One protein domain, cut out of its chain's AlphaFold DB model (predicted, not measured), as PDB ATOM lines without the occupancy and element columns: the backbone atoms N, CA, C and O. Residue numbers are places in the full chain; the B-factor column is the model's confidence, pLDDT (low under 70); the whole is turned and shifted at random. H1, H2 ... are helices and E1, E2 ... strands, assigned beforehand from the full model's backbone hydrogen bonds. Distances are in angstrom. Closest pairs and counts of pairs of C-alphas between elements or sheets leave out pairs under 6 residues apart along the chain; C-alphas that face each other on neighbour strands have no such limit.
ATOM      1  N   ASP A 157      84.583 129.561 133.404       64.94
ATOM      2  CA  ASP A 157      83.997 130.423 134.442       64.94
ATOM      3  C   ASP A 157      83.088 131.522 133.872       64.94
ATOM      4  O   ASP A 157      82.097 131.894 134.509       64.94
ATOM      5  N   ALA A 158      83.411 132.028 132.680       61.22
ATOM      6  CA  ALA A 158      82.686 133.109 132.015       61.22
ATOM      7  C   ALA A 158      81.492 132.613 131.181       61.22
ATOM      8  O   ALA A 158      80.714 133.426 130.681       61.22
ATOM      9  N   TRP A 159      81.332 131.297 131.022       70.75
ATOM     10  CA  TRP A 159      80.238 130.723 130.244       70.75
ATOM     11  C   TRP A 159      78.896 130.847 130.972       70.75
ATOM     12  O   TRP A 159      78.826 130.886 132.206       70.75
ATOM     13  N   ASN A 160      77.811 130.890 130.194       71.88
ATOM     14  CA  ASN A 160      76.457 130.858 130.741       71.88
ATOM     15  C   ASN A 160      76.137 129.484 131.366       71.88
ATOM     16  O   ASN A 160      76.778 128.477 131.058       71.88
ATOM     17  N   ASP A 161      75.116 129.440 132.224       72.81
ATOM     18  CA  ASP A 161      74.765 128.238 132.996       72.81
ATOM     19  C   ASP A 161      74.430 127.027 132.119       72.81
ATOM     20  O   ASP A 161      74.698 125.888 132.500       72.81
ATOM     21  N   ARG A 162      73.884 127.258 130.917       66.75
ATOM     22  CA  ARG A 162      73.587 126.189 129.961       66.75
ATOM     23  C   ARG A 162      74.869 125.530 129.449       66.75
ATOM     24  O   ARG A 162      74.963 124.311 129.495       66.75
ATOM     25  N   LEU A 163      75.846 126.314 129.001       68.56
ATOM     26  CA  LEU A 163      77.123 125.800 128.488       68.56
ATOM     27  C   LEU A 163      77.950 125.122 129.585       68.56
ATOM     28  O   LEU A 163      78.578 124.098 129.344       68.56
ATOM     29  N   LYS A 164      77.904 125.648 130.816       71.19
ATOM     30  CA  LYS A 164      78.504 124.980 131.982       71.19
ATOM     31  C   LYS A 164      77.865 123.618 132.242       71.19
ATOM     32  O   LYS A 164      78.566 122.667 132.572       71.19
ATOM     33  N   LYS A 165      76.543 123.515 132.082       70.06
ATOM     34  CA  LYS A 165      75.818 122.251 132.220       70.06
ATOM     35  C   LYS A 165      76.162 121.261 131.103       70.06
ATOM     36  O   LYS A 165      76.376 120.098 131.413       70.06
ATOM     37  N   GLU A 166      76.266 121.720 129.855       68.69
ATOM     38  CA  GLU A 166      76.703 120.897 128.713       68.69
ATOM     39  C   GLU A 166      78.135 120.366 128.937       68.69
ATOM     40  O   GLU A 166      78.359 119.164 128.825       68.69
ATOM     41  N   LEU A 167      79.073 121.210 129.395       75.38
ATOM     42  CA  LEU A 167      80.422 120.778 129.787       75.38
ATOM     43  C   LEU A 167      80.391 119.713 130.894       75.38
ATOM     44  O   LEU A 167      81.072 118.702 130.787       75.38
ATOM     45  N   LEU A 168      79.592 119.912 131.948       78.50
ATOM     46  CA  LEU A 168      79.447 118.943 133.044       78.50
ATOM     47  C   LEU A 168      78.846 117.607 132.581       78.50
ATOM     48  O   LEU A 168      79.201 116.557 133.116       78.50
ATOM     49  N   GLU A 169      77.902 117.629 131.641       71.44
ATOM     50  CA  GLU A 169      77.313 116.422 131.048       71.44
ATOM     51  C   GLU A 169      78.347 115.662 130.213       71.44
ATOM     52  O   GLU A 169      78.484 114.445 130.373       71.44
ATOM     53  N   ASP A 170      79.136 116.384 129.417       72.50
ATOM     54  CA  ASP A 170      80.244 115.815 128.661       72.50
ATOM     55  C   ASP A 170      81.295 115.223 129.615       72.50
ATOM     56  O   ASP A 170      81.607 114.040 129.496       72.50
ATOM     57  N   GLU A 171      81.758 115.959 130.632       79.12
ATOM     58  CA  GLU A 171      82.722 115.473 131.636       79.12
ATOM     59  C   GLU A 171      82.250 114.193 132.335       79.12
ATOM     60  O   GLU A 171      83.018 113.236 132.475       79.12
ATOM     61  N   LYS A 172      80.964 114.111 132.697       75.44
ATOM     62  CA  LYS A 172      80.368 112.891 133.268       75.44
ATOM     63  C   LYS A 172      80.369 111.723 132.288       75.44
ATOM     64  O   LYS A 172      80.552 110.585 132.711       75.44
ATOM     65  N   SER A 173      80.188 111.982 130.994       72.62
ATOM     66  CA  SER A 173      80.150 110.936 129.966       72.62
ATOM     67  C   SER A 173      81.495 110.227 129.762       72.62
ATOM     68  O   SER A 173      81.526 109.089 129.287       72.62
ATOM     69  N   PHE A 174      82.610 110.876 130.126       72.75
ATOM     70  CA  PHE A 174      83.953 110.327 129.937       72.75
ATOM     71  C   PHE A 174      84.794 110.165 131.212       72.75
ATOM     72  O   PHE A 174      85.875 109.585 131.130       72.75
ATOM     73  N   ALA A 175      84.291 110.571 132.382       73.50
ATOM     74  CA  ALA A 175      84.991 110.456 133.665       73.50
ATOM     75  C   ALA A 175      85.465 109.026 134.000       73.50
ATOM     76  O   ALA A 175      86.577 108.848 134.491       73.50
ATOM     77  N   GLU A 176      84.645 108.007 133.718       75.06
ATOM     78  CA  GLU A 176      84.920 106.602 134.078       75.06
ATOM     79  C   GLU A 176      85.570 105.783 132.950       75.06
ATOM     80  O   GLU A 176      85.728 104.566 133.059       75.06
ATOM     81  N   ARG A 177      85.944 106.417 131.833       72.81
ATOM     82  CA  ARG A 177      86.545 105.694 130.706       72.81
ATOM     83  C   ARG A 177      87.960 105.239 131.050       72.81
ATOM     84  O   ARG A 177      88.756 106.005 131.578       72.81
ATOM     85  N   GLU A 178      88.307 104.019 130.645       72.88
ATOM     86  CA  GLU A 178      89.670 103.474 130.789       72.88
ATOM     87  C   GLU A 178      90.695 104.144 129.857       72.88
ATOM     88  O   GLU A 178      91.899 104.078 130.096       72.88
ATOM     89  N   LYS A 179      90.215 104.766 128.776       72.88
ATOM     90  CA  LYS A 179      91.020 105.523 127.811       72.88
ATOM     91  C   LYS A 179      90.711 107.004 127.927       72.88
ATOM     92  O   LYS A 179      89.560 107.367 128.186       72.88
ATOM     93  N   GLU A 180      91.712 107.829 127.665       74.38
ATOM     94  CA  GLU A 180      91.544 109.273 127.648       74.38
ATOM     95  C   GLU A 180      90.674 109.701 126.459       74.38
ATOM     96  O   GLU A 180      90.835 109.248 125.322       74.38
ATOM     97  N   LEU A 181      89.722 110.579 126.729       73.50
ATOM     98  CA  LEU A 181      88.932 111.307 125.756       73.50
ATOM     99  C   LEU A 181      89.118 112.784 126.064       73.50
ATOM    100  O   LEU A 181      88.874 113.204 127.187       73.50
ATOM    101  N   ALA A 182      89.511 113.557 125.062       78.69
ATOM    102  CA  ALA A 182      89.532 115.004 125.143       78.69
ATOM    103  C   ALA A 182      88.362 115.596 124.360       78.69
ATOM    104  O   ALA A 182      88.118 115.208 123.214       78.69
ATOM    105  N   VAL A 183      87.689 116.570 124.956       73.31
ATOM    106  CA  VAL A 183      86.662 117.406 124.342       73.31
ATOM    107  C   VAL A 183      87.166 118.842 124.320       73.31
ATOM    108  O   VAL A 183      87.694 119.347 125.311       73.31
ATOM    109  N   ILE A 184      87.065 119.479 123.155       82.50
ATOM    110  CA  ILE A 184      87.606 120.810 122.909       82.50
ATOM    111  C   ILE A 184      86.463 121.750 122.551       82.50
ATOM    112  O   ILE A 184      85.659 121.461 121.662       82.50
ATOM    113  N   TYR A 185      86.470 122.915 123.185       76.25
ATOM    114  CA  TYR A 185      85.566 124.027 122.938       76.25
ATOM    115  C   TYR A 185      86.362 125.273 122.552       76.25
ATOM    116  O   TYR A 185      87.538 125.412 122.899       76.25
ATOM    117  N   ASP A 186      85.724 126.208 121.853       76.94
ATOM    118  CA  ASP A 186      86.270 127.554 121.709       76.94
ATOM    119  C   ASP A 186      86.136 128.350 123.021       76.94
ATOM    120  O   ASP A 186      85.503 127.907 123.984       76.94
ATOM    121  N   GLY A 187      86.719 129.550 123.073       78.44
ATOM    122  CA  GLY A 187      86.640 130.411 124.258       78.44
ATOM    123  C   GLY A 187      85.213 130.821 124.656       78.44
ATOM    124  O   GLY A 187      84.998 131.239 125.791       78.44
ATOM    125  N   ASN A 188      84.230 130.665 123.759       72.12
ATOM    126  CA  ASN A 188      82.818 130.973 123.992       72.12
ATOM    127  C   ASN A 188      81.988 129.736 124.384       72.12
ATOM    128  O   ASN A 188      80.777 129.862 124.568       72.12
ATOM    129  N   GLY A 189      82.603 128.555 124.481       66.50
ATOM    130  CA  GLY A 189      81.931 127.302 124.827       66.50
ATOM    131  C   GLY A 189      81.274 126.572 123.665       66.50
ATOM    132  O   GLY A 189      80.548 125.607 123.884       66.50
ATOM    133  N   LYS A 190      81.539 126.966 122.416       72.62
ATOM    134  CA  LYS A 190      81.106 126.179 121.261       72.62
ATOM    135  C   LYS A 190      81.999 124.952 121.123       72.62
ATOM    136  O   LYS A 190      83.214 125.083 120.991       72.62
ATOM    137  N   PHE A 191      81.391 123.770 121.069       69.75
ATOM    138  CA  PHE A 191      82.090 122.527 120.748       69.75
ATOM    139  C   PHE A 191      82.858 122.648 119.421       69.75
ATOM    140  O   PHE A 191      82.300 123.057 118.396       69.75
ATOM    141  N   LEU A 192      84.139 122.275 119.440       63.09
ATOM    142  CA  LEU A 192      84.997 122.230 118.259       63.09
ATOM    143  C   LEU A 192      85.152 120.800 117.745       63.09
ATOM    144  O   LEU A 192      84.847 120.535 116.583       63.09
ATOM    145  N   PHE A 193      85.667 119.899 118.579       63.22
ATOM    146  CA  PHE A 193      85.839 118.480 118.264       63.22
ATOM    147  C   PHE A 193      86.163 117.685 119.534       63.22
ATOM    148  O   PHE A 193      86.518 118.247 120.569       63.22
ATOM    149  N   GLN A 194      86.097 116.360 119.422       74.94
ATOM    150  CA  GLN A 194      86.543 115.429 120.454       74.94
ATOM    151  C   GLN A 194      87.578 114.457 119.888       74.94
ATOM    152  O   GLN A 194      87.575 114.169 118.688       74.94
ATOM    153  N   LYS A 195      88.447 113.923 120.746       69.00
ATOM    154  CA  LYS A 195      89.479 112.966 120.351       69.00
ATOM    155  C   LYS A 195      89.729 111.923 121.425       69.00
ATOM    156  O   LYS A 195      89.947 112.257 122.582       69.00
ATOM    157  N   SER A 196      89.726 110.655 121.025       69.50
ATOM    158  CA  SER A 196      90.123 109.549 121.897       69.50
ATOM    159  C   SER A 196      91.624 109.295 121.793       69.50
ATOM    160  O   SER A 196      92.188 109.303 120.697       69.50
ATOM    161  N   GLY A 197      92.251 109.068 122.937       68.56
ATOM    162  CA  GLY A 197      93.642 108.678 123.092       68.56
ATOM    163  C   GLY A 197      93.797 107.226 123.532       68.56
ATOM    164  O   GLY A 197      92.906 106.384 123.347       68.56
ATOM    165  N   ASP A 198      94.959 106.936 124.108       68.38
ATOM    166  CA  ASP A 198      95.224 105.679 124.804       68.38
ATOM    167  C   ASP A 198      94.943 105.809 126.313       68.38
ATOM    168  O   ASP A 198      94.138 106.638 126.729       68.38
ATOM    169  N   ALA A 199      95.522 104.938 127.140       63.22
ATOM    170  CA  ALA A 199      95.314 104.953 128.591       63.22
ATOM    171  C   ALA A 199      96.072 106.087 129.316       63.22
ATOM    172  O   ALA A 199      95.968 106.196 130.538       63.22
ATOM    173  N   SER A 200      96.893 106.860 128.601       59.75
ATOM    174  CA  SER A 200      97.863 107.791 129.188       59.75
ATOM    175  C   SER A 200      98.090 109.092 128.422       59.75
ATOM    176  O   SER A 200      98.759 109.975 128.958       59.75
ATOM    177  N   GLU A 201      97.638 109.189 127.171       63.50
ATOM    178  CA  GLU A 201      97.741 110.422 126.398       63.50
ATOM    179  C   GLU A 201      96.698 110.522 125.275       63.50
ATOM    180  O   GLU A 201      96.368 109.545 124.590       63.50
ATOM    181  N   VAL A 202      96.276 111.756 124.989       68.44
ATOM    182  CA  VAL A 202      95.588 112.133 123.747       68.44
ATOM    183  C   VAL A 202      96.552 112.880 122.826       68.44
ATOM    184  O   VAL A 202      97.066 113.951 123.148       68.44
ATOM    185  N   LYS A 203      96.789 112.339 121.625       66.25
ATOM    186  CA  LYS A 203      97.677 112.961 120.630       66.25
ATOM    187  C   LYS A 203      96.920 113.876 119.695       66.25
ATOM    188  O   LYS A 203      96.037 113.428 118.968       66.25
ATOM    189  N   PHE A 204      97.361 115.121 119.598       62.56
ATOM    190  CA  PHE A 204      96.792 116.092 118.672       62.56
ATOM    191  C   PHE A 204      97.693 116.345 117.469       62.56
ATOM    192  O   PHE A 204      98.918 116.414 117.563       62.56
ATOM    193  N   LEU A 205      97.063 116.502 116.313       53.22
ATOM    194  CA  LEU A 205      97.705 116.963 115.095       53.22
ATOM    195  C   LEU A 205      97.938 118.471 115.202       53.22
ATOM    196  O   LEU A 205      97.158 119.192 115.819       53.22
ATOM    197  N   LYS A 206      98.972 118.991 114.536       53.22
ATOM    198  CA  LYS A 206      99.287 120.432 114.578       53.22
ATOM    199  C   LYS A 206      98.105 121.322 114.159       53.22
ATOM    200  O   LYS A 206      97.918 122.393 114.726       53.22
ATOM    201  N   ARG A 207      97.284 120.865 113.204       48.16
ATOM    202  CA  ARG A 207      96.055 121.557 112.772       48.16
ATOM    203  C   ARG A 207      94.969 121.600 113.849       48.16
ATOM    204  O   ARG A 207      94.212 122.561 113.898       48.16
ATOM    205  N   GLU A 208      94.888 120.565 114.683       56.03
ATOM    206  CA  GLU A 208      93.938 120.482 115.791       56.03
ATOM    207  C   GLU A 208      94.388 121.430 116.893       56.03
ATOM    208  O   GLU A 208      93.605 122.283 117.278       56.03
ATOM    209  N   ILE A 209      95.669 121.367 117.281       64.62
ATOM    210  CA  ILE A 209      96.308 122.275 118.251       64.62
ATOM    211  C   ILE A 209      96.049 123.739 117.881       64.62
ATOM    212  O   ILE A 209      95.665 124.530 118.733       64.62
ATOM    213  N   PHE A 210      96.175 124.093 116.597       61.84
ATOM    214  CA  PHE A 210      95.911 125.459 116.145       61.84
ATOM    215  C   PHE A 210      94.456 125.898 116.399       61.84
ATOM    216  O   PHE A 210      94.210 127.059 116.716       61.84
ATOM    217  N   LYS A 211      93.475 124.997 116.252       71.25
ATOM    218  CA  LYS A 211      92.055 125.315 116.481       71.25
ATOM    219  C   LYS A 211      91.726 125.539 117.958       71.25
ATOM    220  O   LYS A 211      90.678 126.102 118.235       71.25
ATOM    221  N   MET A 212      92.583 125.095 118.877       79.75
ATOM    222  CA  MET A 212      92.322 125.176 120.315       79.75
ATOM    223  C   MET A 212      92.739 126.511 120.937       79.75
ATOM    224  O   MET A 212      92.513 126.703 122.128       79.75
ATOM    225  N   LYS A 213      93.368 127.414 120.175       82.69
ATOM    226  CA  LYS A 213      93.830 128.703 120.696       82.69
ATOM    227  C   LYS A 213      92.690 129.452 121.384       82.69
ATOM    228  O   LYS A 213      91.598 129.548 120.830       82.69
ATOM    229  N   ASP A 214      92.976 129.975 122.578       85.88
ATOM    230  CA  ASP A 214      92.007 130.653 123.450       85.88
ATOM    231  C   ASP A 214      90.789 129.781 123.837       85.88
ATOM    232  O   ASP A 214      89.786 130.282 124.344       85.88
ATOM    233  N   GLY A 215      90.864 128.475 123.580       87.69
ATOM    234  CA  GLY A 215      89.816 127.497 123.823       87.69
ATOM    235  C   GLY A 215      89.996 126.726 125.124       87.69
ATOM    236  O   GLY A 215      91.031 126.798 125.796       87.69
ATOM    237  N   VAL A 216      88.958 125.953 125.443       89.62
ATOM    238  CA  VAL A 216      88.871 125.121 126.643       89.62
ATOM    239  C   VAL A 216      88.995 123.657 126.240       89.62
ATOM    240  O   VAL A 216      88.212 123.165 125.429       89.62
ATOM    241  N   LEU A 217      89.972 122.954 126.808       90.56
ATOM    242  CA  LEU A 217      90.151 121.513 126.623       90.56
ATOM    243  C   LEU A 217      89.819 120.792 127.926       90.56
ATOM    244  O   LEU A 217      90.451 121.062 128.942       90.56
ATOM    245  N   SER A 218      88.882 119.846 127.898       88.88
ATOM    246  CA  SER A 218      88.611 118.940 129.021       88.88
ATOM    247  C   SER A 218      88.914 117.499 128.629       88.88
ATOM    248  O   SER A 218      88.574 117.084 127.526       88.88
ATOM    249  N   HIS A 219      89.594 116.745 129.491       88.25
ATOM    250  CA  HIS A 219      89.922 115.332 129.261       88.25
ATOM    251  C   HIS A 219      89.903 114.530 130.560       88.25
ATOM    252  O   HIS A 219      90.073 115.117 131.623       88.25
ATOM    253  N   ASN A 220      89.688 113.211 130.518       85.81
ATOM    254  CA  ASN A 220      89.795 112.367 131.717       85.81
ATOM    255  C   ASN A 220      91.216 111.862 131.965       85.81
ATOM    256  O   ASN A 220      91.924 111.496 131.036       85.81
ATOM    257  N   HIS A 221      91.556 111.730 133.247       86.50
ATOM    258  CA  HIS A 221      92.743 111.057 133.761       86.50
ATOM    259  C   HIS A 221      92.325 109.824 134.583       86.50
ATOM    260  O   HIS A 221      92.106 109.934 135.797       86.50
ATOM    261  N   PRO A 222      92.275 108.621 133.980       77.38
ATOM    262  CA  PRO A 222      91.883 107.391 134.679       77.38
ATOM    263  C   PRO A 222      92.778 107.076 135.890       77.38
ATOM    264  O   PRO A 222      92.350 106.468 136.866       77.38
ATOM    265  N   GLY A 223      94.037 107.525 135.849       76.88
ATOM    266  CA  GLY A 223      95.007 107.353 136.930       76.88
ATOM    267  C   GLY A 223      94.814 108.274 138.141       76.88
ATOM    268  O   GLY A 223      95.603 108.168 139.081       76.88
ATOM    269  N   GLY A 224      93.836 109.188 138.122       81.56
ATOM    270  CA  GLY A 224      93.519 110.078 139.247       81.56
ATOM    271  C   GLY A 224      94.558 111.172 139.526       81.56
ATOM    272  O   GLY A 224      94.549 111.781 140.594       81.56
ATOM    273  N   LYS A 225      95.484 111.411 138.593       84.25
ATOM    274  CA  LYS A 225      96.556 112.407 138.732       84.25
ATOM    275  C   LYS A 225      96.122 113.753 138.153       84.25
ATOM    276  O   LYS A 225      95.268 113.799 137.276       84.25
ATOM    277  N   SER A 226      96.749 114.838 138.606       90.06
ATOM    278  CA  SER A 226      96.634 116.146 137.948       90.06
ATOM    279  C   SER A 226      97.452 116.185 136.645       90.06
ATOM    280  O   SER A 226      97.771 115.141 136.079       90.06
ATOM    281  N   PHE A 227      97.791 117.375 136.149       91.06
ATOM    282  CA  PHE A 227      98.442 117.558 134.851       91.06
ATOM    283  C   PHE A 227      99.873 117.008 134.798       91.06
ATOM    284  O   PHE A 227     100.722 117.274 135.657       91.06
ATOM    285  N   SER A 228     100.163 116.267 133.739       87.25
ATOM    286  CA  SER A 228     101.497 115.825 133.372       87.25
ATOM    287  C   SER A 228     102.313 116.965 132.752       87.25
ATOM    288  O   SER A 228     101.851 118.083 132.510       87.25
ATOM    289  N   ARG A 229     103.584 116.677 132.461       85.06
ATOM    290  CA  ARG A 229     104.416 117.590 131.673       85.06
ATOM    291  C   ARG A 229     103.845 117.801 130.267       85.06
ATOM    292  O   ARG A 229     103.922 118.920 129.774       85.06
ATOM    293  N   SER A 230     103.314 116.753 129.639       79.19
ATOM    294  CA  SER A 230     102.746 116.831 128.291       79.19
ATOM    295  C   SER A 230     101.523 117.743 128.260       79.19
ATOM    296  O   SER A 230     101.404 118.549 127.344       79.19
ATOM    297  N   ASP A 231     100.698 117.710 129.307       88.00
ATOM    298  CA  ASP A 231      99.498 118.549 129.408       88.00
ATOM    299  C   ASP A 231      99.861 120.023 129.563       88.00
ATOM    300  O   ASP A 231      99.264 120.881 128.917       88.00
ATOM    301  N   LEU A 232     100.904 120.333 130.344       87.62
ATOM    302  CA  LEU A 232     101.415 121.702 130.428       87.62
ATOM    303  C   LEU A 232     101.999 122.170 129.086       87.62
ATOM    304  O   LEU A 232     101.807 123.316 128.681       87.62
ATOM    305  N   GLU A 233     102.735 121.298 128.396       83.56
ATOM    306  CA  GLU A 233     103.284 121.611 127.076       83.56
ATOM    307  C   GLU A 233     102.176 121.811 126.034       83.56
ATOM    308  O   GLU A 233     102.317 122.684 125.181       83.56
ATOM    309  N   LEU A 234     101.071 121.067 126.130       81.62
ATOM    310  CA  LEU A 234      99.882 121.251 125.305       81.62
ATOM    311  C   LEU A 234      99.173 122.566 125.641       81.62
ATOM    312  O   LEU A 234      98.901 123.339 124.730       81.62
ATOM    313  N   PHE A 235      98.948 122.859 126.923       88.94
ATOM    314  CA  PHE A 235      98.349 124.112 127.390       88.94
ATOM    315  C   PHE A 235      99.089 125.338 126.845       88.94
ATOM    316  O   PHE A 235      98.475 126.241 126.280       88.94
ATOM    317  N   VAL A 236     100.420 125.330 126.939       82.94
ATOM    318  CA  VAL A 236     101.268 126.410 126.421       82.94
ATOM    319  C   VAL A 236     101.357 126.388 124.896       82.94
ATOM    320  O   VAL A 236     101.286 127.432 124.257       82.94
ATOM    321  N   GLY A 237     101.552 125.215 124.295       75.25
ATOM    322  CA  GLY A 237     101.792 125.073 122.859       75.25
ATOM    323  C   GLY A 237     100.560 125.328 121.997       75.25
ATOM    324  O   GLY A 237     100.700 125.811 120.876       75.25
ATOM    325  N   ALA A 238      99.375 125.017 122.519       78.75
ATOM    326  CA  ALA A 238      98.093 125.317 121.896       78.75
ATOM    327  C   ALA A 238      97.552 126.703 122.283       78.75
ATOM    328  O   ALA A 238      96.537 127.116 121.735       78.75
ATOM    329  N   ASP A 239      98.222 127.411 123.203       84.94
ATOM    330  CA  ASP A 239      97.779 128.696 123.755       84.94
ATOM    331  C   ASP A 239      96.330 128.627 124.272       84.94
ATOM    332  O   ASP A 239      95.491 129.477 123.969       84.94
ATOM    333  N   LEU A 240      96.023 127.568 125.034       88.69
ATOM    334  CA  LEU A 240      94.696 127.350 125.617       88.69
ATOM    335  C   LEU A 240      94.383 128.444 126.634       88.69
ATOM    336  O   LEU A 240      95.267 128.892 127.369       88.69
ATOM    337  N   SER A 241      93.116 128.830 126.729       91.19
ATOM    338  CA  SER A 241      92.649 129.640 127.853       91.19
ATOM    339  C   SER A 241      92.506 128.783 129.115       91.19
ATOM    340  O   SER A 241      92.836 129.234 130.216       91.19
ATOM    341  N   GLU A 242      92.074 127.528 128.948       93.12
ATOM    342  CA  GLU A 242      91.856 126.571 130.025       93.12
ATOM    343  C   GLU A 242      92.115 125.124 129.583       93.12
ATOM    344  O   GLU A 242      91.700 124.691 128.508       93.12
ATOM    345  N   ILE A 243      92.759 124.357 130.462       94.12
ATOM    346  CA  ILE A 243      92.816 122.897 130.386       94.12
ATOM    347  C   ILE A 243      92.242 122.289 131.667       94.12
ATOM    348  O   ILE A 243      92.524 122.764 132.772       94.12
ATOM    349  N   ARG A 244      91.426 121.247 131.518       93.94
ATOM    350  CA  ARG A 244      90.722 120.543 132.593       93.94
ATOM    351  C   ARG A 244      91.037 119.055 132.531       93.94
ATOM    352  O   ARG A 244      91.019 118.480 131.445       93.94
ATOM    353  N   ALA A 245      91.327 118.455 133.681       92.19
ATOM    354  CA  ALA A 245      91.565 117.022 133.834       92.19
ATOM    355  C   ALA A 245      90.538 116.425 134.808       92.19
ATOM    356  O   ALA A 245      90.586 116.675 136.015       92.19
ATOM    357  N   VAL A 246      89.600 115.651 134.267       89.38
ATOM    358  CA  VAL A 246      88.522 114.966 134.981       89.38
ATOM    359  C   VAL A 246      89.073 113.702 135.631       89.38
ATOM    360  O   VAL A 246      89.607 112.820 134.961       89.38
ATOM    361  N   VAL A 247      88.935 113.608 136.945       89.06
ATOM    362  CA  VAL A 247      89.312 112.441 137.747       89.06
ATOM    363  C   VAL A 247      88.091 111.932 138.515       89.06
ATOM    364  O   VAL A 247      87.068 112.607 138.620       89.06
ATOM    365  N   SER A 248      88.185 110.732 139.090       83.88
ATOM    366  CA  SER A 248      87.073 110.099 139.816       83.88
ATOM    367  C   SER A 248      86.490 110.949 140.954       83.88
ATOM    368  O   SER A 248      85.321 110.807 141.297       83.88
ATOM    369  N   ASP A 249      87.300 111.812 141.569       84.12
ATOM    370  CA  ASP A 249      86.953 112.595 142.759       84.12
ATOM    371  C   ASP A 249      86.929 114.120 142.515       84.12
ATOM    372  O   ASP A 249      86.965 114.899 143.472       84.12
ATOM    373  N   GLY A 250      86.890 114.564 141.255       88.06
ATOM    374  CA  GLY A 250      86.779 115.981 140.893       88.06
ATOM    375  C   GLY A 250      87.397 116.331 139.539       88.06
ATOM    376  O   GLY A 250      87.777 115.457 138.768       88.06
ATOM    377  N   VAL A 251      87.563 117.626 139.274       91.38
ATOM    378  CA  VAL A 251      88.167 118.137 138.035       91.38
ATOM    379  C   VAL A 251      89.294 119.104 138.368       91.38
ATOM    380  O   VAL A 251      89.077 120.142 138.992       91.38
ATOM    381  N   TYR A 252      90.519 118.771 137.967       93.56
ATOM    382  CA  TYR A 252      91.638 119.711 138.022       93.56
ATOM    383  C   TYR A 252      91.519 120.725 136.890       93.56
ATOM    384  O   TYR A 252      91.138 120.358 135.783       93.56
ATOM    385  N   TYR A 253      91.908 121.977 137.128       94.25
ATOM    386  CA  TYR A 253      91.955 123.006 136.088       94.25
ATOM    387  C   TYR A 253      93.256 123.813 136.133       94.25
ATOM    388  O   TYR A 253      93.805 124.084 137.203       94.25
ATOM    389  N   MET A 254      93.724 124.233 134.958       93.50
ATOM    390  CA  MET A 254      94.699 125.309 134.765       93.50
ATOM    391  C   MET A 254      94.083 126.346 133.829       93.50
ATOM    392  O   MET A 254      93.671 126.003 132.723       93.50
ATOM    393  N   ARG A 255      94.014 127.607 134.263       92.12
ATOM    394  CA  ARG A 255      93.396 128.708 133.503       92.12
ATOM    395  C   ARG A 255      94.315 129.917 133.490       92.12
ATOM    396  O   ARG A 255      94.708 130.388 134.561       92.12
ATOM    397  N   ARG A 256      94.649 130.446 132.313       88.06
ATOM    398  CA  ARG A 256      95.397 131.712 132.221       88.06
ATOM    399  C   ARG A 256      94.450 132.904 132.268       88.06
ATOM    400  O   ARG A 256      93.316 132.824 131.803       88.06
ATOM    401  N   ASP A 257      94.935 134.011 132.815       79.56
ATOM    402  CA  ASP A 257      94.271 135.307 132.708       79.56
ATOM    403  C   ASP A 257      95.020 136.166 131.684       79.56
ATOM    404  O   ASP A 257      96.199 136.477 131.863       79.56
ATOM    405  N   GLY A 258      94.362 136.492 130.571       78.44
ATOM    406  CA  GLY A 258      95.022 137.127 129.431       78.44
ATOM    407  C   GLY A 258      96.091 136.225 128.805       78.44
ATOM    408  O   GLY A 258      95.944 135.005 128.772       78.44
ATOM    409  N   THR A 259      97.152 136.813 128.261       78.25
ATOM    410  CA  THR A 259      98.225 136.082 127.569       78.25
ATOM    411  C   THR A 259      99.210 135.433 128.536       78.25
ATOM    412  O   THR A 259      99.498 135.987 129.596       78.25
ATOM    413  N   LEU A 260      99.825 134.322 128.126       80.00
ATOM    414  CA  LEU A 260     100.923 133.722 128.885       80.00
ATOM    415  C   LEU A 260     102.092 134.714 129.075       80.00
ATOM    416  O   LEU A 260     102.486 135.377 128.110       80.00
ATOM    417  N   PRO A 261     102.697 134.780 130.277       81.56
ATOM    418  CA  PRO A 261     103.890 135.584 130.519       81.56
ATOM    419  C   PRO A 261     105.034 135.235 129.564       81.56
ATOM    420  O   PRO A 261     105.221 134.074 129.184       81.56
ATOM    421  N   ASN A 262     105.860 136.223 129.216       78.75
ATOM    422  CA  ASN A 262     106.988 136.062 128.289       78.75
ATOM    423  C   ASN A 262     107.994 134.984 128.722       78.75
ATOM    424  O   ASN A 262     108.726 134.435 127.897       78.75
ATOM    425  N   GLU A 263     108.037 134.681 130.013       82.62
ATOM    426  CA  GLU A 263     108.868 133.674 130.654       82.62
ATOM    427  C   GLU A 263     108.401 132.247 130.373       82.62
ATOM    428  O   GLU A 263     109.198 131.327 130.532       82.62
ATOM    429  N   ILE A 264     107.143 132.053 129.967       84.44
ATOM    430  CA  ILE A 264     106.550 130.734 129.702       84.44
ATOM    431  C   ILE A 264     105.745 130.669 128.397       84.44
ATOM    432  O   ILE A 264     105.221 129.614 128.068       84.44
ATOM    433  N   ASN A 265     105.703 131.744 127.607       79.31
ATOM    434  CA  ASN A 265     104.924 131.849 126.364       79.31
ATOM    435  C   ASN A 265     105.369 130.935 125.205       79.31
ATOM    436  O   ASN A 265     104.854 131.039 124.098       79.31
ATOM    437  N   THR A 266     106.345 130.055 125.425       73.75
ATOM    438  CA  THR A 266     106.711 129.009 124.467       73.75
ATOM    439  C   THR A 266     106.923 127.700 125.209       73.75
ATOM    440  O   THR A 266     107.418 127.696 126.338       73.75
ATOM    441  N   VAL A 267     106.648 126.579 124.538       73.81
ATOM    442  CA  VAL A 267     106.835 125.227 125.095       73.81
ATOM    443  C   VAL A 267     108.243 125.036 125.660       73.81
ATOM    444  O   VAL A 267     108.412 124.480 126.742       73.81
ATOM    445  N   LYS A 268     109.268 125.540 124.959       74.00
ATOM    446  CA  LYS A 268     110.663 125.453 125.408       74.00
ATOM    447  C   LYS A 268     110.869 126.165 126.747       74.00
ATOM    448  O   LYS A 268     111.397 125.559 127.675       74.00
ATOM    449  N   LYS A 269     110.415 127.416 126.854       80.94
ATOM    450  CA  LYS A 269     110.561 128.212 128.077       80.94
ATOM    451  C   LYS A 269     109.761 127.619 129.240       80.94
ATOM    452  O   LYS A 269     110.306 127.431 130.324       80.94
ATOM    453  N   ALA A 270     108.502 127.240 129.005       80.94
ATOM    454  CA  ALA A 270     107.658 126.608 130.019       80.94
ATOM    455  C   ALA A 270     108.276 125.307 130.551       80.94
ATOM    456  O   ALA A 270     108.326 125.087 131.760       80.94
ATOM    457  N   ARG A 271     108.828 124.476 129.660       84.19
ATOM    458  CA  ARG A 271     109.536 123.240 130.013       84.19
ATOM    459  C   ARG A 271     110.765 123.502 130.881       84.19
ATOM    460  O   ARG A 271     110.961 122.803 131.873       84.19
ATOM    461  N   GLU A 272     111.586 124.486 130.521       84.62
ATOM    462  CA  GLU A 272     112.766 124.881 131.301       84.62
ATOM    463  C   GLU A 272     112.360 125.356 132.702       84.62
ATOM    464  O   GLU A 272     112.886 124.867 133.702       84.62
ATOM    465  N   LYS A 273     111.341 126.216 132.790       90.25
ATOM    466  CA  LYS A 273     110.835 126.742 134.063       90.25
ATOM    467  C   LYS A 273     110.164 125.701 134.947       90.25
ATOM    468  O   LYS A 273     110.398 125.690 136.154       90.25
ATOM    469  N   ARG A 274     109.404 124.773 134.367       89.69
ATOM    470  CA  ARG A 274     108.849 123.631 135.103       89.69
ATOM    471  C   ARG A 274     109.960 122.736 135.652       89.69
ATOM    472  O   ARG A 274     109.864 122.288 136.791       89.69
ATOM    473  N   LYS A 275     111.022 122.501 134.873       88.00
ATOM    474  CA  LYS A 275     112.160 121.678 135.300       88.00
ATOM    475  C   LYS A 275     112.916 122.298 136.481       88.00
ATOM    476  O   LYS A 275     113.245 121.578 137.413       88.00
ATOM    477  N   GLU A 276     113.128 123.616 136.487       90.00
ATOM    478  CA  GLU A 276     113.735 124.324 137.631       90.00
ATOM    479  C   GLU A 276     112.951 124.075 138.938       90.00
ATOM    480  O   GLU A 276     113.545 123.828 139.990       90.00
ATOM    481  N   ILE A 277     111.615 124.104 138.865       89.94
ATOM    482  CA  ILE A 277     110.719 123.839 140.002       89.94
ATOM    483  C   ILE A 277     110.784 122.362 140.411       89.94
ATOM    484  O   ILE A 277     110.917 122.050 141.595       89.94
ATOM    485  N   GLU A 278     110.741 121.452 139.438       87.50
ATOM    486  CA  GLU A 278     110.855 120.012 139.673       87.50
ATOM    487  C   GLU A 278     112.177 119.653 140.368       87.50
ATOM    488  O   GLU A 278     112.162 118.952 141.376       87.50
ATOM    489  N   ASP A 279     113.312 120.183 139.910       85.06
ATOM    490  CA  ASP A 279     114.633 119.917 140.494       85.06
ATOM    491  C   ASP A 279     114.774 120.481 141.924       85.06
ATOM    492  O   ASP A 279     115.524 119.945 142.754       85.06
ATOM    493  N   ALA A 280     114.057 121.563 142.242       86.12
ATOM    494  CA  ALA A 280     113.985 122.110 143.593       86.12
ATOM    495  C   ALA A 280     113.144 121.216 144.522       86.12
ATOM    496  O   ALA A 280     113.600 120.847 145.608       86.12
ATOM    497  N   LEU A 281     111.948 120.810 144.083       84.81
ATOM    498  CA  LEU A 281     111.009 120.023 144.889       84.81
ATOM    499  C   LEU A 281     111.427 118.554 145.022       84.81
ATOM    500  O   LEU A 281     111.316 117.965 146.099       84.81
ATOM    501  N   ARG A 282     111.988 117.953 143.970       80.25
ATOM    502  CA  ARG A 282     112.412 116.546 143.967       80.25
ATOM    503  C   ARG A 282     113.451 116.253 145.047       80.25
ATOM    504  O   ARG A 282     113.412 115.186 145.655       80.25
ATOM    505  N   ARG A 283     114.340 117.207 145.345       78.31
ATOM    506  CA  ARG A 283     115.322 117.090 146.440       78.31
ATOM    507  C   ARG A 283     114.651 116.944 147.812       78.31
ATOM    508  O   ARG A 283     115.075 116.100 148.598       78.31
ATOM    509  N   LYS A 284     113.577 117.698 148.066       79.06
ATOM    510  CA  LYS A 284     112.776 117.635 149.302       79.06
ATOM    511  C   LYS A 284     112.065 116.283 149.441       79.06
ATOM    512  O   LYS A 284     112.172 115.643 150.484       79.06
ATOM    513  N   TYR A 285     111.412 115.803 148.380       75.75
ATOM    514  CA  TYR A 285     110.689 114.523 148.405       75.75
ATOM    515  C   TYR A 285     111.610 113.300 148.485       75.75
ATOM    516  O   TYR A 285     111.302 112.347 149.195       75.75
ATOM    517  N   LEU A 286     112.776 113.328 147.829       74.56
ATOM    518  CA  LEU A 286     113.769 112.253 147.943       74.56
ATOM    519  C   LEU A 286     114.269 112.073 149.383       74.56
ATOM    520  O   LEU A 286     114.491 110.939 149.807       74.56
ATOM    521  N   ALA A 287     114.417 113.160 150.145       75.12
ATOM    522  CA  ALA A 287     114.772 113.086 151.560       75.12
ATOM    523  C   ALA A 287     113.650 112.448 152.401       75.12
ATOM    524  O   ALA A 287     113.924 111.595 153.241       75.12
ATOM    525  N   GLN A 288     112.385 112.782 152.131       73.44
ATOM    526  CA  GLN A 288     111.232 112.199 152.832       73.44
ATOM    527  C   GLN A 288     111.032 110.706 152.523       73.44
ATOM    528  O   GLN A 288     110.680 109.941 153.418       73.44
ATOM    529  N   ILE A 289     111.302 110.275 151.284       72.44
ATOM    530  CA  ILE A 289     111.284 108.853 150.898       72.44
ATOM    531  C   ILE A 289     112.408 108.093 151.613       72.44
ATOM    532  O   ILE A 289     112.163 107.028 152.175       72.44
ATOM    533  N   LYS A 290     113.633 108.645 151.635       72.62
ATOM    534  CA  LYS A 290     114.776 108.038 152.343       72.62
ATOM    535  C   LYS A 290     114.531 107.900 153.845       72.62
ATOM    536  O   LYS A 290     114.970 106.922 154.436       72.62
ATOM    537  N   ASN A 291     113.793 108.840 154.430       77.56
ATOM    538  CA  ASN A 291     113.435 108.829 155.846       77.56
ATOM    539  C   ASN A 291     112.167 107.998 156.143       77.56
ATOM    540  O   ASN A 291     111.686 108.010 157.273       77.56
ATOM    541  N   GLY A 292     111.601 107.298 155.149       70.88
ATOM    542  CA  GLY A 292     110.447 106.406 155.313       70.88
ATOM    543  C   GLY A 292     109.110 107.106 155.580       70.88
ATOM    544  O   GLY A 292     108.125 106.444 155.892       70.88
ATOM    545  N   THR A 293     109.050 108.435 155.458       73.44
ATOM    546  CA  THR A 293     107.873 109.246 155.816       73.44
ATOM    547  C   THR A 293     106.732 109.109 154.804       73.44
ATOM    548  O   THR A 293     105.566 109.274 155.151       73.44
ATOM    549  N   ILE A 294     107.047 108.804 153.543       72.31
ATOM    550  CA  ILE A 294     106.065 108.676 152.465       72.31
ATOM    551  C   ILE A 294     106.464 107.559 151.497       72.31
ATOM    552  O   ILE A 294     107.644 107.350 151.214       72.31
ATOM    553  N   SER A 295     105.476 106.829 150.970       72.44
ATOM    554  CA  SER A 295     105.725 105.814 149.943       72.44
ATOM    555  C   SER A 295     106.074 106.466 148.603       72.44
ATOM    556  O   SER A 295     105.565 107.534 148.269       72.44
ATOM    557  N   SER A 296     106.900 105.792 147.796       67.00
ATOM    558  CA  SER A 296     107.340 106.291 146.481       67.00
ATOM    559  C   SER A 296     106.171 106.715 145.573       67.00
ATOM    560  O   SER A 296     106.221 107.766 144.935       67.00
ATOM    561  N   LYS A 297     105.065 105.953 145.581       66.88
ATOM    562  CA  LYS A 297     103.865 106.254 144.785       66.88
ATOM    563  C   LYS A 297     103.160 107.535 145.248       66.88
ATOM    564  O   LYS A 297     102.954 108.434 144.437       66.88
ATOM    565  N   LYS A 298     102.877 107.659 146.553       69.69
ATOM    566  CA  LYS A 298     102.239 108.861 147.125       69.69
ATOM    567  C   LYS A 298     103.122 110.101 146.981       69.69
ATOM    568  O   LYS A 298     102.618 111.189 146.731       69.69
ATOM    569  N   ALA A 299     104.439 109.933 147.092       70.88
ATOM    570  CA  ALA A 299     105.400 111.008 146.882       70.88
ATOM    571  C   ALA A 299     105.390 111.518 145.439       70.88
ATOM    572  O   ALA A 299     105.444 112.721 145.223       70.88
ATOM    573  N   SER A 300     105.294 110.624 144.449       69.25
ATOM    574  CA  SER A 300     105.230 111.014 143.036       69.25
ATOM    575  C   SER A 300     103.953 111.785 142.694       69.25
ATOM    576  O   SER A 300     104.004 112.721 141.895       69.25
ATOM    577  N   GLU A 301     102.816 111.385 143.264       69.88
ATOM    578  CA  GLU A 301     101.522 112.048 143.058       69.88
ATOM    579  C   GLU A 301     101.517 113.442 143.701       69.88
ATOM    580  O   GLU A 301     101.259 114.430 143.014       69.88
ATOM    581  N   ALA A 302     101.926 113.539 144.970       76.62
ATOM    582  CA  ALA A 302     102.037 114.810 145.688       76.62
ATOM    583  C   ALA A 302     103.051 115.769 145.042       76.62
ATOM    584  O   ALA A 302     102.783 116.959 144.905       76.62
ATOM    585  N   LEU A 303     104.191 115.246 144.577       80.75
ATOM    586  CA  LEU A 303     105.206 116.033 143.880       80.75
ATOM    587  C   LEU A 303     104.662 116.634 142.579       80.75
ATOM    588  O   LEU A 303     104.958 117.786 142.278       80.75
ATOM    589  N   THR A 304     103.883 115.875 141.804       83.31
ATOM    590  CA  THR A 304     103.331 116.363 140.527       83.31
ATOM    591  C   THR A 304     102.356 117.515 140.760       83.31
ATOM    592  O   THR A 304     102.458 118.549 140.100       83.31
ATOM    593  N   ASP A 305     101.470 117.370 141.745       86.44
ATOM    594  CA  ASP A 305     100.524 118.414 142.138       86.44
ATOM    595  C   ASP A 305     101.232 119.669 142.683       86.44
ATOM    596  O   ASP A 305     100.924 120.783 142.261       86.44
ATOM    597  N   GLU A 306     102.249 119.503 143.540       87.81
ATOM    598  CA  GLU A 306     103.032 120.622 144.087       87.81
ATOM    599  C   GLU A 306     103.831 121.347 142.991       87.81
ATOM    600  O   GLU A 306     103.879 122.576 142.987       87.81
ATOM    601  N   ILE A 307     104.391 120.624 142.008       89.00
ATOM    602  CA  ILE A 307     105.048 121.236 140.839       89.00
ATOM    603  C   ILE A 307     104.055 122.104 140.063       89.00
ATOM    604  O   ILE A 307     104.374 123.248 139.741       89.00
ATOM    605  N   ASN A 308     102.868 121.572 139.767       92.25
ATOM    606  CA  ASN A 308     101.840 122.282 139.010       92.25
ATOM    607  C   ASN A 308     101.365 123.532 139.751       92.25
ATOM    608  O   ASN A 308     101.304 124.609 139.157       92.25
ATOM    609  N   LYS A 309     101.119 123.413 141.058       92.06
ATOM    610  CA  LYS A 309     100.732 124.534 141.913       92.06
ATOM    611  C   LYS A 309     101.806 125.622 141.948       92.06
ATOM    612  O   LYS A 309     101.506 126.774 141.652       92.06
ATOM    613  N   CYS A 310     103.062 125.259 142.222       90.31
ATOM    614  CA  CYS A 310     104.171 126.214 142.244       90.31
ATOM    615  C   CYS A 310     104.401 126.874 140.879       90.31
ATOM    616  O   CYS A 310     104.701 128.065 140.818       90.31
ATOM    617  N   PHE A 311     104.274 126.118 139.784       92.38
ATOM    618  CA  PHE A 311     104.384 126.668 138.436       92.38
ATOM    619  C   PHE A 311     103.282 127.700 138.186       92.38
ATOM    620  O   PHE A 311     103.571 128.823 137.780       92.38
ATOM    621  N   CYS A 312     102.033 127.348 138.481       92.00
ATOM    622  CA  CYS A 312     100.897 128.214 138.207       92.00
ATOM    623  C   CYS A 312     100.909 129.483 139.070       92.00
ATOM    624  O   CYS A 312     100.786 130.579 138.526       92.00
ATOM    625  N   GLU A 313     101.173 129.362 140.377       90.00
ATOM    626  CA  GLU A 313     101.307 130.511 141.284       90.00
ATOM    627  C   GLU A 313     102.414 131.472 140.831       90.00
ATOM    628  O   GLU A 313     102.223 132.688 140.828       90.00
ATOM    629  N   LYS A 314     103.562 130.939 140.395       90.38
ATOM    630  CA  LYS A 314     104.706 131.752 139.962       90.38
ATOM    631  C   LYS A 314     104.438 132.535 138.678       90.38
ATOM    632  O   LYS A 314     104.999 133.614 138.507       90.38
ATOM    633  N   TYR A 315     103.621 131.991 137.779       89.56
ATOM    634  CA  TYR A 315     103.367 132.565 136.453       89.56
ATOM    635  C   TYR A 315     101.949 133.126 136.287       89.56
ATOM    636  O   TYR A 315     101.521 133.371 135.163       89.56
ATOM    637  N   GLY A 316     101.221 133.348 137.385       86.44
ATOM    638  CA  GLY A 316      99.897 133.978 137.348       86.44
ATOM    639  C   GLY A 316      98.822 133.140 136.647       86.44
ATOM    640  O   GLY A 316      97.855 133.688 136.127       86.44
ATOM    641  N   ILE A 317      98.982 131.816 136.619       91.69
ATOM    642  CA  ILE A 317      97.978 130.877 136.109       91.69
ATOM    643  C   ILE A 317      97.130 130.420 137.298       91.69
ATOM    644  O   ILE A 317      97.653 130.083 138.361       91.69
ATOM    645  N   LYS A 318      95.807 130.387 137.140       91.06
ATOM    646  CA  LYS A 318      94.913 129.826 138.156       91.06
ATOM    647  C   LYS A 318      94.975 128.306 138.093       91.06
ATOM    648  O   LYS A 318      94.746 127.727 137.035       91.06
ATOM    649  N   TYR A 319      95.236 127.682 139.233       92.88
ATOM    650  CA  TYR A 319      95.264 126.233 139.398       92.88
ATOM    651  C   TYR A 319      94.362 125.820 140.554       92.88
ATOM    652  O   TYR A 319      94.368 126.468 141.602       92.88
ATOM    653  N   GLY A 320      93.607 124.741 140.381       91.25
ATOM    654  CA  GLY A 320      92.748 124.222 141.436       91.25
ATOM    655  C   GLY A 320      92.093 122.897 141.079       91.25
ATOM    656  O   GLY A 320      92.346 122.326 140.017       91.25
ATOM    657  N   LYS A 321      91.261 122.416 142.003       91.81
ATOM    658  CA  LYS A 321      90.437 121.218 141.845       91.81
ATOM    659  C   LYS A 321      89.001 121.542 142.241       91.81
ATOM    660  O   LYS A 321      88.744 121.912 143.387       91.81
ATOM    661  N   GLU A 322      88.087 121.408 141.296       88.00
ATOM    662  CA  GLU A 322      86.646 121.466 141.523       88.00
ATOM    663  C   GLU A 322      86.175 120.100 142.030       88.00
ATOM    664  O   GLU A 322      86.653 119.060 141.575       88.00
ATOM    665  N   LYS A 323      85.276 120.092 143.014       81.38
ATOM    666  CA  LYS A 323      84.621 118.856 143.452       81.38
ATOM    667  C   LYS A 323      83.448 118.571 142.516       81.38
ATOM    668  O   LYS A 323      82.771 119.515 142.113       81.38
ATOM    669  N   ASN A 324      83.241 117.291 142.210       62.44
ATOM    670  CA  ASN A 324      82.036 116.819 141.528       62.44
ATOM    671  C   ASN A 324      80.775 117.102 142.353       62.44
ATOM    672  O   ASN A 324      80.880 117.135 143.603       62.44
TER     673      ASN A 324
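Overview. This is residues 157 to 324 of the 324 residues of the protein "SPP1 gp7 family Head morphogeneis protein" of Firmicutes bacterium CAG:534 (UniProt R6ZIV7). A twisted sheet of six strands makes the core, with H1 over one face and H3 and H5 over the other; H4 packs on H5 and H3, farther from the sheet, and the long H4-H5 helical hairpin reaches away from it. The printed part has 168 residues, in the order H1 E1 E2 H2 E3 H3 E4 E5 H4 H5 E6. The mixed sheet runs E2 E1 E3 E4 E5 E6, with E3 and E4 parallel and the other neighbours antiparallel; the class is mixed, helices and strands. The whole is compact, with a radius of gyration of the C-alphas of 16.1 A and spans of 50 by 36 by 29 A.

Along the chain. H1, residues 161 to 174, begins at C-alpha (74.765, 128.238, 132.996) and is 20.4 A long. E1 is residues 181 to 185, E2 191 to 196, H2 206 to 211, E3 216 to 220 and H3 229 to 237. E4 is residues 242 to 247; E5, residues 250 to 256, is 19.9 A long. H4, residues 267 to 290, is 33.2 A long, with a kink of 32 degrees near residue 281. H5, residues 296 to 314, is 26.4 A long. E6, residues 317 to 322, ends at C-alpha (86.646, 121.466, 141.523).

Arrangement. In the sheet, E2 and E1 form a hairpin, with N 182 and O 195 2.8 A apart, within hydrogen-bond range. So are N 183 of E1 and O 218 of E3, at 2.8 A, N 246 of E4 and O 219 of E3, at 2.7 A, N 245 and O 252 of the hairpin E4 and E5, at 2.8 A, and N 318 of E6 and O 255 of E5, at 2.8 A. H1 is over E3 at a height of 9.0 A over the sheet. On the opposite face, H3 is over E4 at 10.2 A and H5 over E6 at 10.6 A; these three layers are helices on both faces of a sheet. H2 only grazes the sheet, with residues 208 to 211. E3, H3 and E4 form a strand-helix-strand unit, parallel neighbour strands with a helix between, its crossover right-handed; E2, H2 and E3 form a split one, with E1 between the strands, also right-handed. H4 and H5 touch at a steep tilt of 42 degrees, opposite ways, the closest C-alphas being Glu 278 and Ile 307, 6.0 A apart. H4 touches H3 with residues 267 to 271 alone, the closest C-alphas being Val 267 and Glu 233, 5.4 A apart. In H1, H2, H3 and H5 every O i to N i+4 pair is within hydrogen-bond range; in H4, 18 of 20 are.

Size, cuts and confidence. The C-alphas farthest apart, Arg 162 and Asn 291, are 50.6 A apart. The printed part has no cut, and no link between named elements is long. Its mean pLDDT is 79.0; 31 residues are under 70, among them residues 195 to 210.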